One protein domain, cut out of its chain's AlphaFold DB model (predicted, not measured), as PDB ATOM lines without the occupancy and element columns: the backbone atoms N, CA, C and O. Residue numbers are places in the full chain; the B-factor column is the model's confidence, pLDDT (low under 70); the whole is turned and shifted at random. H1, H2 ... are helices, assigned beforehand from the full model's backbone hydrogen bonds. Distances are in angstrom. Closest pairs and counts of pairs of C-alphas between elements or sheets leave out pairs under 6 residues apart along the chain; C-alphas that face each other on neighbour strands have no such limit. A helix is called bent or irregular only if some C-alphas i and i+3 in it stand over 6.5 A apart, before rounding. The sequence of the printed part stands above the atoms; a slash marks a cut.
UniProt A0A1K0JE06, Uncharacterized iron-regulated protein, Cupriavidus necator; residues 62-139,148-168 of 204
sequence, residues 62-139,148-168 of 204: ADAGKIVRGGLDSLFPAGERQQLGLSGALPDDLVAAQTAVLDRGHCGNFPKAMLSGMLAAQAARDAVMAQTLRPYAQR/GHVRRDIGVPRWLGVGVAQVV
ATOM      1  N   ALA A  62      39.944   8.355   4.327       95.69
ATOM      2  CA  ALA A  62      40.997   8.532   3.337       95.69
ATOM      3  C   ALA A  62      41.107   9.997   2.894       95.69
ATOM      4  O   ALA A  62      42.204  10.556   2.928       95.69
ATOM      5  N   ASP A  63      39.984  10.628   2.552       97.38
ATOM      6  CA  ASP A  63      39.941  12.026   2.122       97.38
ATOM      7  C   ASP A  63      40.345  12.988   3.241       97.38
ATOM      8  O   ASP A  63      41.232  13.820   3.050       97.38
ATOM      9  N   ALA A  64      39.816  12.813   4.452       97.19
ATOM     10  CA  ALA A  64      40.270  13.603   5.593       97.19
ATOM     11  C   ALA A  64      41.764  13.401   5.894       97.19
ATOM     12  O   ALA A  64      42.463  14.349   6.237       97.19
ATOM     13  N   GLY A  65      42.281  12.182   5.721       97.56
ATOM     14  CA  GLY A  65      43.705  11.887   5.874       97.56
ATOM     15  C   GLY A  65      44.596  12.550   4.817       97.56
ATOM     16  O   GLY A  65      45.784  12.753   5.076       97.56
ATOM     17  N   LYS A  66      44.069  12.892   3.632       97.88
ATOM     18  CA  LYS A  66      44.778  13.745   2.660       97.88
ATOM     19  C   LYS A  66      44.868  15.172   3.198       97.88
ATOM     20  O   LYS A  66      45.975  15.693   3.293       97.88
ATOM     21  N   ILE A  67      43.749  15.725   3.679       98.19
ATOM     22  CA  ILE A  67      43.692  17.082   4.250       98.19
ATOM     23  C   ILE A  67      44.651  17.237   5.431       98.19
ATOM     24  O   ILE A  67      45.409  18.201   5.478       98.19
ATOM     25  N   VAL A  68      44.682  16.270   6.353       97.62
ATOM     26  CA  VAL A  68      45.588  16.320   7.515       97.62
ATOM     27  C   VAL A  68      47.059  16.416   7.092       97.62
ATOM     28  O   VAL A  68      47.833  17.105   7.749       97.62
ATOM     29  N   ARG A  69      47.459  15.737   6.007       96.94
ATOM     30  CA  ARG A  69      48.861  15.666   5.558       96.94
ATOM     31  C   ARG A  69      49.260  16.776   4.589       96.94
ATOM     32  O   ARG A  69      50.413  17.189   4.600       96.94
ATOM     33  N   GLY A  70      48.345  17.193   3.719       95.19
ATOM     34  CA  GLY A  70      48.630  18.078   2.587       95.19
ATOM     35  C   GLY A  70      47.772  19.339   2.536       95.19
ATOM     36  O   GLY A  70      47.830  20.061   1.546       95.19
ATOM     37  N   GLY A  71      46.957  19.600   3.559       96.31
ATOM     38  CA  GLY A  71      46.034  20.731   3.592       96.31
ATOM     39  C   GLY A  71      44.826  20.557   2.668       96.31
ATOM     40  O   GLY A  71      44.662  19.542   1.990       96.31
ATOM     41  N   LEU A  72      43.955  21.564   2.638       97.06
ATOM     42  CA  LEU A  72      42.696  21.526   1.881       97.06
ATOM     43  C   LEU A  72      42.908  21.376   0.366       97.06
ATOM     44  O   LEU A  72      42.127  20.688  -0.287       97.06
ATOM     45  N   ASP A  73      43.987  21.949  -0.172       96.19
ATOM     46  CA  ASP A  73      44.351  21.857  -1.594       96.19
ATOM     47  C   ASP A  73      44.686  20.433  -2.052       96.19
ATOM     48  O   ASP A  73      44.613  20.131  -3.241       96.19
ATOM     49  N   SER A  74      45.013  19.532  -1.119       96.44
ATOM     50  CA  SER A  74      45.261  18.121  -1.435       96.44
ATOM     51  C   SER A  74      43.999  17.348  -1.834       96.44
ATOM     52  O   SER A  74      44.106  16.235  -2.354       96.44
ATOM     53  N   LEU A  75      42.815  17.911  -1.568       97.06
ATOM     54  CA  LEU A  75      41.535  17.282  -1.871       97.06
ATOM     55  C   LEU A  75      40.626  18.169  -2.720       97.06
ATOM     56  O   LEU A  75      40.000  17.669  -3.651       97.06
ATOM     57  N   PHE A  76      40.540  19.457  -2.397       96.94
ATOM     58  CA  PHE A  76      39.566  20.362  -2.990       96.94
ATOM     59  C   PHE A  76      40.237  21.359  -3.940       96.94
ATOM     60  O   PHE A  76      41.080  22.150  -3.502       96.94
ATOM     61  N   PRO A  77      39.821  21.409  -5.218       96.62
ATOM     62  CA  PRO A  77      40.163  22.513  -6.105       96.62
ATOM     63  C   PRO A  77      39.702  23.858  -5.526       96.62
ATOM     64  O   PRO A  77      38.722  23.928  -4.781       96.62
ATOM     65  N   ALA A  78      40.352  24.954  -5.926       96.06
ATOM     66  CA  ALA A  78      40.070  26.290  -5.389       96.06
ATOM     67  C   ALA A  78      38.586  26.702  -5.490       96.06
ATOM     68  O   ALA A  78      38.038  27.276  -4.550       96.06
ATOM     69  N   GLY A  79      37.917  26.358  -6.597       96.62
ATOM     70  CA  GLY A  79      36.488  26.631  -6.776       96.62
ATOM     71  C   GLY A  79      35.597  25.871  -5.788       96.62
ATOM     72  O   GLY A  79      34.638  26.438  -5.269       96.62
ATOM     73  N   GLU A  80      35.933  24.617  -5.468       95.69
ATOM     74  CA  GLU A  80      35.194  23.824  -4.477       95.69
ATOM     75  C   GLU A  80      35.435  24.364  -3.062       95.69
ATOM     76  O   GLU A  80      34.482  24.552  -2.306       95.69
ATOM     77  N   ARG A  81      36.678  24.744  -2.728       96.50
ATOM     78  CA  ARG A  81      36.982  25.418  -1.452       96.50
ATOM     79  C   ARG A  81      36.164  26.690  -1.269       96.50
ATOM     80  O   ARG A  81      35.624  26.909  -0.190       96.50
ATOM     81  N   GLN A  82      36.006  27.487  -2.323       95.25
ATOM     82  CA  GLN A  82      35.180  28.693  -2.274       95.25
ATOM     83  C   GLN A  82      33.708  28.377  -1.996       95.25
ATOM     84  O   GLN A  82      33.099  29.020  -1.145       95.25
ATOM     85  N   GLN A  83      33.142  27.362  -2.653       93.38
ATOM     86  CA  GLN A  83      31.751  26.945  -2.434       93.38
ATOM     87  C   GLN A  83      31.506  26.381  -1.024       93.38
ATOM     88  O   GLN A  83      30.410  26.531  -0.467       93.38
ATOM     89  N   LEU A  84      32.526  25.744  -0.448       94.94
ATOM     90  CA  LEU A  84      32.516  25.208   0.912       94.94
ATOM     91  C   LEU A  84      32.791  26.275   1.986       94.94
ATOM     92  O   LEU A  84      32.590  26.003   3.164       94.94
ATOM     93  N   GLY A  85      33.216  27.488   1.613       94.81
ATOM     94  CA  GLY A  85      33.614  28.526   2.572       94.81
ATOM     95  C   GLY A  85      34.998  28.294   3.194       94.81
ATOM     96  O   GLY A  85      35.299  28.831   4.252       94.81
ATOM     97  N   LEU A  86      35.848  27.507   2.532       96.12
ATOM     98  CA  LEU A  86      37.169  27.059   2.990       96.12
ATOM     99  C   LEU A  86      38.326  27.749   2.235       96.12
ATOM    100  O   LEU A  86      39.410  27.185   2.075       96.12
ATOM    101  N   SER A  87      38.094  28.953   1.703       92.44
ATOM    102  CA  SER A  87      39.117  29.713   0.963       92.44
ATOM    103  C   SER A  87      40.022  30.574   1.845       92.44
ATOM    104  O   SER A  87      41.086  30.977   1.384       92.44
ATOM    105  N   GLY A  88      39.597  30.879   3.073       90.06
ATOM    106  CA  GLY A  88      40.332  31.718   4.021       90.06
ATOM    107  C   GLY A  88      40.851  30.939   5.227       90.06
ATOM    108  O   GLY A  88      40.646  29.731   5.345       90.06
ATOM    109  N   ALA A  89      41.510  31.655   6.139       94.06
ATOM    110  CA  ALA A  89      41.831  31.120   7.455       94.06
ATOM    111  C   ALA A  89      40.545  30.750   8.212       94.06
ATOM    112  O   ALA A  89      39.510  31.404   8.056       94.06
ATOM    113  N   LEU A  90      40.621  29.702   9.035       96.00
ATOM    114  CA  LEU A  90      39.532  29.369   9.948       96.00
ATOM    115  C   LEU A  90      39.371  30.500  10.980       96.00
ATOM    116  O   LEU A  90      40.388  31.018  11.439       96.00
ATOM    117  N   PRO A  91      38.134  30.871  11.359       95.50
ATOM    118  CA  PRO A  91      37.902  31.869  12.401       95.50
ATOM    119  C   PRO A  91      38.580  31.498  13.727       95.50
ATOM    120  O   PRO A  91      38.547  30.333  14.130       95.50
ATOM    121  N   ASP A  92      39.160  32.481  14.420       97.00
ATOM    122  CA  ASP A  92      39.933  32.254  15.652       97.00
ATOM    123  C   ASP A  92      39.100  31.603  16.767       97.00
ATOM    124  O   ASP A  92      39.597  30.747  17.501       97.00
ATOM    125  N   ASP A  93      37.817  31.959  16.870       95.81
ATOM    126  CA  ASP A  93      36.870  31.364  17.817       95.81
ATOM    127  C   ASP A  93      36.650  29.870  17.534       95.81
ATOM    128  O   ASP A  93      36.700  29.045  18.450       95.81
ATOM    129  N   LEU A  94      36.492  29.511  16.256       95.94
ATOM    130  CA  LEU A  94      36.348  28.125  15.817       95.94
ATOM    131  C   LEU A  94      37.636  27.342  16.084       95.94
ATOM    132  O   LEU A  94      37.583  26.234  16.616       95.94
ATOM    133  N   VAL A  95      38.796  27.925  15.761       97.31
ATOM    134  CA  VAL A  95      40.111  27.325  16.027       97.31
ATOM    135  C   VAL A  95      40.292  27.052  17.518       97.31
ATOM    136  O   VAL A  95      40.663  25.935  17.887       97.31
ATOM    137  N   ALA A  96      40.002  28.025  18.382       96.50
ATOM    138  CA  ALA A  96      40.165  27.888  19.826       96.50
ATOM    139  C   ALA A  96      39.237  26.808  20.408       96.50
ATOM    140  O   ALA A  96      39.694  25.910  21.123       96.50
ATOM    141  N   ALA A  97      37.949  26.845  20.059       95.75
ATOM    142  CA  ALA A  97      36.962  25.895  20.565       95.75
ATOM    143  C   ALA A  97      37.225  24.463  20.065       95.75
ATOM    144  O   ALA A  97      37.222  23.516  20.857       95.75
ATOM    145  N   GLN A  98      37.534  24.289  18.775       96.38
ATOM    146  CA  GLN A  98      37.842  22.977  18.203       96.38
ATOM    147  C   GLN A  98      39.161  22.409  18.749       96.38
ATOM    148  O   GLN A  98      39.241  21.205  19.003       96.38
ATOM    149  N   THR A  99      40.172  23.252  18.995       96.25
ATOM    150  CA  THR A  99      41.421  22.837  19.661       96.25
ATOM    151  C   THR A  99      41.131  22.312  21.063       96.25
ATOM    152  O   THR A  99      41.564  21.215  21.403       96.25
ATOM    153  N   ALA A 100      40.307  23.014  21.847       94.00
ATOM    154  CA  ALA A 100      39.929  22.560  23.183       94.00
ATOM    155  C   ALA A 100      39.168  21.218  23.163       94.00
ATOM    156  O   ALA A 100      39.340  20.393  24.061       94.00
ATOM    157  N   VAL A 101      38.341  20.969  22.140       92.94
ATOM    158  CA  VAL A 101      37.679  19.667  21.941       92.94
ATOM    159  C   VAL A 101      38.696  18.569  21.628       92.94
ATOM    160  O   VAL A 101      38.616  17.490  22.220       92.94
ATOM    161  N   LEU A 102      39.652  18.830  20.732       93.25
ATOM    162  CA  LEU A 102      40.708  17.875  20.391       93.25
ATOM    163  C   LEU A 102      41.572  17.551  21.610       93.25
ATOM    164  O   LEU A 102      41.760  16.374  21.911       93.25
ATOM    165  N   ASP A 103      42.019  18.563  22.351       91.81
ATOM    166  CA  ASP A 103      42.841  18.377  23.547       91.81
ATOM    167  C   ASP A 103      42.104  17.566  24.614       91.81
ATOM    168  O   ASP A 103      42.650  16.581  25.115       91.81
ATOM    169  N   ARG A 104      40.841  17.899  24.922       89.31
ATOM    170  CA  ARG A 104      40.035  17.120  25.880       89.31
ATOM    171  C   ARG A 104      39.843  15.675  25.423       89.31
ATOM    172  O   ARG A 104      40.010  14.761  26.223       89.31
ATOM    173  N   GLY A 105      39.541  15.464  24.141       87.62
ATOM    174  CA  GLY A 105      39.357  14.129  23.566       87.62
ATOM    175  C   GLY A 105      40.625  13.269  23.553       87.62
ATOM    176  O   GLY A 105      40.528  12.048  23.471       87.62
ATOM    177  N   HIS A 106      41.801  13.891  23.669       90.50
ATOM    178  CA  HIS A 106      43.103  13.220  23.714       90.50
ATOM    179  C   HIS A 106      43.796  13.379  25.074       90.50
ATOM    180  O   HIS A 106      45.005  13.174  25.182       90.50
ATOM    181  N   CYS A 107      43.047  13.741  26.123       91.31
ATOM    182  CA  CYS A 107      43.544  13.868  27.495       91.31
ATOM    183  C   CYS A 107      44.765  14.801  27.617       91.31
ATOM    184  O   CYS A 107      45.695  14.524  28.371       91.31
ATOM    185  N   GLY A 108      44.795  15.877  26.823       88.81
ATOM    186  CA  GLY A 108      45.899  16.839  26.748       88.81
ATOM    187  C   GLY A 108      47.124  16.367  25.954       88.81
ATOM    188  O   GLY A 108      48.095  17.109  25.844       88.81
ATOM    189  N   ASN A 109      47.089  15.162  25.378       88.12
ATOM    190  CA  ASN A 109      48.198  14.559  24.634       88.12
ATOM    191  C   ASN A 109      47.997  14.629  23.114       88.12
ATOM    192  O   ASN A 109      48.450  13.746  22.388       88.12
ATOM    193  N   PHE A 110      47.288  15.638  22.603       90.06
ATOM    194  CA  PHE A 110      47.139  15.785  21.158       90.06
ATOM    195  C   PHE A 110      48.476  16.222  20.515       90.06
ATOM    196  O   PHE A 110      49.086  17.192  20.978       90.06
ATOM    197  N   PRO A 111      48.959  15.568  19.438       91.44
ATOM    198  CA  PRO A 111      50.198  15.971  18.776       91.44
ATOM    199  C   PRO A 111      50.069  17.360  18.134       91.44
ATOM    200  O   PRO A 111      49.388  17.530  17.121       91.44
ATOM    201  N   LYS A 112      50.772  18.362  18.676       91.06
ATOM    202  CA  LYS A 112      50.700  19.759  18.196       91.06
ATOM    203  C   LYS A 112      51.008  19.903  16.704       91.06
ATOM    204  O   LYS A 112      50.372  20.702  16.023       91.06
ATOM    205  N   ALA A 113      51.929  19.091  16.181       92.44
ATOM    206  CA  ALA A 113      52.287  19.078  14.761       92.44
ATOM    207  C   ALA A 113      51.115  18.691  13.835       92.44
ATOM    208  O   ALA A 113      51.119  19.051  12.663       92.44
ATOM    209  N   MET A 114      50.106  17.981  14.349       94.69
ATOM    210  CA  MET A 114      48.921  17.571  13.588       94.69
ATOM    211  C   MET A 114      47.749  18.550  13.714       94.69
ATOM    212  O   MET A 114      46.731  18.357  13.049       94.69
ATOM    213  N   LEU A 115      47.855  19.579  14.563       95.31
ATOM    214  CA  LEU A 115      46.713  20.409  14.949       95.31
ATOM    215  C   LEU A 115      46.101  21.135  13.753       95.31
ATOM    216  O   LEU A 115      44.909  20.990  13.507       95.31
ATOM    217  N   SER A 116      46.908  21.843  12.962       96.00
ATOM    218  CA  SER A 116      46.413  22.583  11.794       96.00
ATOM    219  C   SER A 116      45.713  21.670  10.782       96.00
ATOM    220  O   SER A 116      44.611  21.977  10.326       96.00
ATOM    221  N   GLY A 117      46.310  20.513  10.484       97.19
ATOM    222  CA  GLY A 117      45.736  19.517   9.583       97.19
ATOM    223  C   GLY A 117      44.428  18.926  10.112       97.19
ATOM    224  O   GLY A 117      43.484  18.734   9.346       97.19
ATOM    225  N   MET A 118      44.338  18.670  11.421       97.50
ATOM    226  CA  MET A 118      43.125  18.144  12.048       97.50
ATOM    227  C   MET A 118      41.997  19.179  12.089       97.50
ATOM    228  O   MET A 118      40.858  18.845  11.768       97.50
ATOM    229  N   LEU A 119      42.307  20.436  12.416       97.81
ATOM    230  CA  LEU A 119      41.344  21.540  12.368       97.81
ATOM    231  C   LEU A 119      40.783  21.718  10.952       97.81
ATOM    232  O   LEU A 119      39.569  21.791  10.775       97.81
ATOM    233  N   ALA A 120      41.652  21.699   9.936       98.00
ATOM    234  CA  ALA A 120      41.238  21.770   8.537       98.00
ATOM    235  C   ALA A 120      40.356  20.579   8.129       98.00
ATOM    236  O   ALA A 120      39.374  20.757   7.412       98.00
ATOM    237  N   ALA A 121      40.669  19.368   8.598       98.19
ATOM    238  CA  ALA A 121      39.874  18.179   8.307       98.19
ATOM    239  C   ALA A 121      38.494  18.198   8.988       98.19
ATOM    240  O   ALA A 121      37.521  17.753   8.378       98.19
ATOM    241  N   GLN A 122      38.388  18.719  10.216       97.50
ATOM    242  CA  GLN A 122      37.100  18.903  10.899       97.50
ATOM    243  C   GLN A 122      36.245  19.953  10.187       97.50
ATOM    244  O   GLN A 122      35.128  19.644   9.783       97.50
ATOM    245  N   ALA A 123      36.815  21.126   9.900       98.06
ATOM    246  CA  ALA A 123      36.146  22.169   9.125       98.06
ATOM    247  C   ALA A 123      35.660  21.655   7.759       98.06
ATOM    248  O   ALA A 123      34.531  21.913   7.353       98.06
ATOM    249  N   ALA A 124      36.485  20.868   7.064       98.19
ATOM    250  CA  ALA A 124      36.114  20.253   5.797       98.19
ATOM    251  C   ALA A 124      34.945  19.268   5.922       98.19
ATOM    252  O   ALA A 124      34.047  19.283   5.081       98.19
ATOM    253  N   ARG A 125      34.938  18.421   6.959       98.31
ATOM    254  CA  ARG A 125      33.816  17.511   7.228       98.31
ATOM    255  C   ARG A 125      32.523  18.277   7.434       98.31
ATOM    256  O   ARG A 125      31.526  17.965   6.787       98.31
ATOM    257  N   ASP A 126      32.561  19.287   8.293       98.38
ATOM    258  CA  ASP A 126      31.385  20.081   8.624       98.38
ATOM    259  C   ASP A 126      30.875  20.878   7.418       98.38
ATOM    260  O   ASP A 126      29.670  20.908   7.160       98.38
ATOM    261  N   ALA A 127      31.779  21.448   6.619       97.50
ATOM    262  CA  ALA A 127      31.427  22.157   5.394       97.50
ATOM    263  C   ALA A 127      30.789  21.237   4.343       97.50
ATOM    264  O   ALA A 127      29.799  21.615   3.712       97.50
ATOM    265  N   VAL A 128      31.311  20.019   4.171       97.56
ATOM    266  CA  VAL A 128      30.739  19.022   3.252       97.56
ATOM    267  C   VAL A 128      29.370  18.559   3.741       97.56
ATOM    268  O   VAL A 128      28.415  18.566   2.963       97.56
ATOM    269  N   MET A 129      29.221  18.250   5.035       98.06
ATOM    270  CA  MET A 129      27.914  17.924   5.616       98.06
ATOM    271  C   MET A 129      26.917  19.070   5.408       98.06
ATOM    272  O   MET A 129      25.800  18.827   4.950       98.06
ATOM    273  N   ALA A 130      27.317  20.320   5.661       96.62
ATOM    274  CA  ALA A 130      26.483  21.495   5.425       96.62
ATOM    275  C   ALA A 130      26.075  21.632   3.953       96.62
ATOM    276  O   ALA A 130      24.904  21.874   3.656       96.62
ATOM    277  N   GLN A 131      27.009  21.423   3.022       95.19
ATOM    278  CA  GLN A 131      26.731  21.452   1.588       95.19
ATOM    279  C   GLN A 131      25.666  20.418   1.198       95.19
ATOM    280  O   GLN A 131      24.788  20.744   0.400       95.19
ATOM    281  N   THR A 132      25.673  19.220   1.800       94.81
ATOM    282  CA  THR A 132      24.654  18.186   1.521       94.81
ATOM    283  C   THR A 132      23.241  18.575   1.962       94.81
ATOM    284  O   THR A 132      22.266  18.066   1.413       94.81
ATOM    285  N   LEU A 133      23.110  19.497   2.921       94.00
ATOM    286  CA  LEU A 133      21.818  19.961   3.434       94.00
ATOM    287  C   LEU A 133      21.199  21.056   2.556       94.00
ATOM    288  O   LEU A 133      19.974  21.126   2.438       94.00
ATOM    289  N   ARG A 134      22.027  21.895   1.915       91.00
ATOM    290  CA  ARG A 134      21.578  23.076   1.150       91.00
ATOM    291  C   ARG A 134      20.506  22.769   0.088       91.00
ATOM    292  O   ARG A 134      19.524  23.510   0.053       91.00
ATOM    293  N   PRO A 135      20.594  21.690  -0.724       91.62
ATOM    294  CA  PRO A 135      19.563  21.370  -1.721       91.62
ATOM    295  C   PRO A 135      18.170  21.106  -1.133       91.62
ATOM    296  O   PRO A 135      17.172  21.174  -1.845       91.62
ATOM    297  N   TYR A 136      18.089  20.802   0.163       90.94
ATOM    298  CA  TYR A 136      16.855  20.429   0.846       90.94
ATOM    299  C   TYR A 136      16.310  21.530   1.762       90.94
ATOM    300  O   TYR A 136      15.280  21.320   2.402       90.94
ATOM    301  N   ALA A 137      16.941  22.710   1.806       86.38
ATOM    302  CA  ALA A 137      16.594  23.788   2.735       86.38
ATOM    303  C   ALA A 137      15.108  24.201   2.690       86.38
ATOM    304  O   ALA A 137      14.536  24.519   3.725       86.38
ATOM    305  N   GLN A 138      14.464  24.137   1.518       86.31
ATOM    306  CA  GLN A 138      13.049  24.513   1.343       86.31
ATOM    307  C   GLN A 138      12.052  23.476   1.878       86.31
ATOM    308  O   GLN A 138      10.946  23.824   2.275       86.31
ATOM    309  N   ARG A 139      12.424  22.192   1.875       88.94
ATOM    310  CA  ARG A 139      11.560  21.077   2.309       88.94
ATOM    311  C   ARG A 139      11.911  20.543   3.698       88.94
ATOM    312  O   ARG A 139      11.195  19.699   4.225       88.94
ATOM    313  N   GLY A 148      29.912  16.674  18.236       95.94
ATOM    314  CA  GLY A 148      30.894  17.649  17.747       95.94
ATOM    315  C   GLY A 148      30.480  18.318  16.431       95.94
ATOM    316  O   GLY A 148      30.652  19.521  16.288       95.94
ATOM    317  N   HIS A 149      29.871  17.563  15.514       98.12
ATOM    318  CA  HIS A 149      29.443  18.048  14.200       98.12
ATOM    319  C   HIS A 149      28.134  18.838  14.253       98.12
ATOM    320  O   HIS A 149      27.905  19.713  13.425       98.12
ATOM    321  N   VAL A 150      27.255  18.559  15.217       97.75
ATOM    322  CA  VAL A 150      25.973  19.281  15.333       97.75
ATOM    323  C   VAL A 150      26.062  20.525  16.219       97.75
ATOM    324  O   VAL A 150      25.135  21.332  16.221       97.75
ATOM    325  N   ARG A 151      27.176  20.741  16.922       97.38
ATOM    326  CA  ARG A 151      27.404  21.937  17.741       97.38
ATOM    327  C   ARG A 151      27.257  23.244  16.962       97.38
ATOM    328  O   ARG A 151      27.748  23.367  15.843       97.38
ATOM    329  N   ARG A 152      26.626  24.243  17.579       96.31
ATOM    330  CA  ARG A 152      26.380  25.576  17.004       96.31
ATOM    331  C   ARG A 152      27.634  26.426  16.851       96.31
ATOM    332  O   ARG A 152      27.716  27.205  15.906       96.31
ATOM    333  N   ASP A 153      28.583  26.275  17.762       95.44
ATOM    334  CA  ASP A 153      29.793  27.088  17.841       95.44
ATOM    335  C   ASP A 153      30.911  26.607  16.901       95.44
ATOM    336  O   ASP A 153      31.621  27.434  16.326       95.44
ATOM    337  N   ILE A 154      31.031  25.291  16.683       96.44
ATOM    338  CA  ILE A 154      32.133  24.700  15.894       96.44
ATOM    339  C   ILE A 154      31.699  23.862  14.684       96.44
ATOM    340  O   ILE A 154      32.467  23.745  13.733       96.44
ATOM    341  N   GLY A 155      30.496  23.284  14.704       97.31
ATOM    342  CA  GLY A 155      30.089  22.248  13.755       97.31
ATOM    343  C   GLY A 155      29.398  22.768  12.492       97.31
ATOM    344  O   GLY A 155      29.456  23.947  12.139       97.31
ATOM    345  N   VAL A 156      28.666  21.869  11.832       97.75
ATOM    346  CA  VAL A 156      27.875  22.074  10.605       97.75
ATOM    347  C   VAL A 156      27.074  23.383  10.569       97.75
ATOM    348  O   VAL A 156      27.102  24.038   9.521       97.75
ATOM    349  N   PRO A 157      26.392  23.832  11.647       95.56
ATOM    350  CA  PRO A 157      25.665  25.101  11.632       95.56
ATOM    351  C   PRO A 157      26.500  26.316  11.196       95.56
ATOM    352  O   PRO A 157      25.960  27.207  10.543       95.56
ATOM    353  N   ARG A 158      27.815  26.335  11.466       94.50
ATOM    354  CA  ARG A 158      28.732  27.419  11.053       94.50
ATOM    355  C   ARG A 158      28.917  27.501   9.534       94.50
ATOM    356  O   ARG A 158      29.314  28.548   9.028       94.50
ATOM    357  N   TRP A 159      28.607  26.425   8.811       95.25
ATOM    358  CA  TRP A 159      28.924  26.247   7.392       95.25
ATOM    359  C   TRP A 159      27.698  26.247   6.471       95.25
ATOM    360  O   TRP A 159      27.834  26.188   5.246       95.25
ATOM    361  N   LEU A 160      26.481  26.326   7.019       91.69
ATOM    362  CA  LEU A 160      25.243  26.291   6.230       91.69
ATOM    363  C   LEU A 160      25.112  27.477   5.261       91.69
ATOM    364  O   LEU A 160      24.568  27.307   4.169       91.69
ATOM    365  N   GLY A 161      25.722  28.618   5.592       81.25
ATOM    366  CA  GLY A 161      25.730  29.819   4.759       81.25
ATOM    367  C   GLY A 161      24.399  30.574   4.776       81.25
ATOM    368  O   GLY A 161      23.496  30.282   5.560       81.25
ATOM    369  N   VAL A 162      24.285  31.576   3.904       64.38
ATOM    370  CA  VAL A 162      23.064  32.380   3.751       64.38
ATOM    371  C   VAL A 162      21.978  31.590   3.008       64.38
ATOM    372  O   VAL A 162      22.267  30.894   2.038       64.38
ATOM    373  N   GLY A 163      20.722  31.699   3.452       66.31
ATOM    374  CA  GLY A 163      19.562  31.072   2.795       66.31
ATOM    375  C   GLY A 163      18.943  29.881   3.531       66.31
ATOM    376  O   GLY A 163      17.875  29.418   3.131       66.31
ATOM    377  N   VAL A 164      19.541  29.414   4.632       72.56
ATOM    378  CA  VAL A 164      18.861  28.498   5.560       72.56
ATOM    379  C   VAL A 164      18.072  29.331   6.563       72.56
ATOM    380  O   VAL A 164      18.651  29.973   7.434       72.56
ATOM    381  N   ALA A 165      16.747  29.359   6.403       70.69
ATOM    382  CA  ALA A 165      15.877  30.240   7.182       70.69
ATOM    383  C   ALA A 165      15.833  29.864   8.670       70.69
ATOM    384  O   ALA A 165      15.735  30.742   9.525       70.69
ATOM    385  N   GLN A 166      15.898  28.565   8.976       88.25
ATOM    386  CA  GLN A 166      15.840  28.047  10.338       88.25
ATOM    387  C   GLN A 166      16.715  26.805  10.470       88.25
ATOM    388  O   GLN A 166      16.633  25.872   9.673       88.25
ATOM    389  N   VAL A 167      17.542  26.804  11.507       93.00
ATOM    390  CA  VAL A 167      18.345  25.662  11.939       93.00
ATOM    391  C   VAL A 167      17.952  25.395  13.381       93.00
ATOM    392  O   VAL A 167      17.716  26.344  14.130       93.00
ATOM    393  N   VAL A 168      17.884  24.124  13.768       95.94
ATOM    394  CA  VAL A 168      17.782  23.685  15.162       95.94
ATOM    395  C   VAL A 168      18.783  22.556  15.348       95.94
ATOM    396  O   VAL A 168      18.825  21.618  14.554       95.94
TER     397      VAL A 168
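This is residues 62 to 139 and 148 to 168 of the 204 residues of the protein "Uncharacterized iron-regulated protein" of Cupriavidus necator (UniProt A0A1K0JE06). One long helix, H4, runs through the middle and makes the longest axis, with four shorter helices packed on it: H1 and H2 on one side, H3 and the very short H5 on the other. H1, H2 and H3 cross H4 at wide angles, and its last turns, toward Tyr 136, reach beyond the shorter helices. The printed part has 99 residues with five named helices, in the order H1, H2, H3, H4, H5, and no named strand; the class is all helix. The whole is compact, with a radius of gyration of the C-alphas of 13.8 A and spans of 43 by 29 by 23 A.

H1 is residues 62 to 70, 12.2 A from first to last C-alpha, beginning at C-alpha 62 (40.997, 8.532, 3.337). H2 is residues 78 to 84, 9.9 A long. H3 is residues 92 to 105, 19.8 A long. H4 is residues 112 to 136, 38.0 A long, from C-alpha 112 (50.700, 19.759, 18.196) to C-alpha 136 (16.855, 20.429, 0.846). H4 is irregular: C-alphas 113 and 116 are 7.5 A apart. H5 is residues 156 to 159, 5.4 A long, ending at C-alpha 159 (28.924, 26.247, 7.392).

H4 is the hub, touching the four other helices. H1 touches residues 114 to 125 of H4 at a steep tilt of 46 degrees, opposite ways; the closest C-alphas, of Val 68 and Gly 117, are 3.8 A apart. H2 touches residues 124 to 131 of H4 at a steep tilt of 67 degrees, the same way; the closest C-alphas, of Leu 84 and Ala 127, are 5.5 A apart. Residues 95 to 99 of H3 touch residues 115 to 119 of H4, with the C-alphas of Val 95 and Leu 119 closest at 7.0 A; the helices are about perpendicular, but only just, at 70.1 degrees. H5 touches residues 126 to 131 of H4; the closest C-alphas, of Asp 126 and Val 156, are 4.5 A apart. H2 and H5 are close but not clearly touching, with the C-alphas of Leu 84 and Trp 159 closest at 7.5 A. Among the pairs that are apart are H1 and H3, and H3 and H5. Every O i to N i+4 pair is within hydrogen-bond range in H2 and H3, against 4 of 5 in H1 and 17 of 21 in H4; H5 is too short for such a pair.

The two C-alphas farthest apart, of Asn 109 and Arg 139, are 43.4 A from each other. Residues 140 to 147 are cut out, and C-alphas 139 and 148 are 25.0 A apart across the cut, which lies in the link from H4 to H5. The links H1 to H2, H2 to H3 and H3 to H4 are short. The mean pLDDT of the printed part is 93.7, and residues 162 to 163 are under 70.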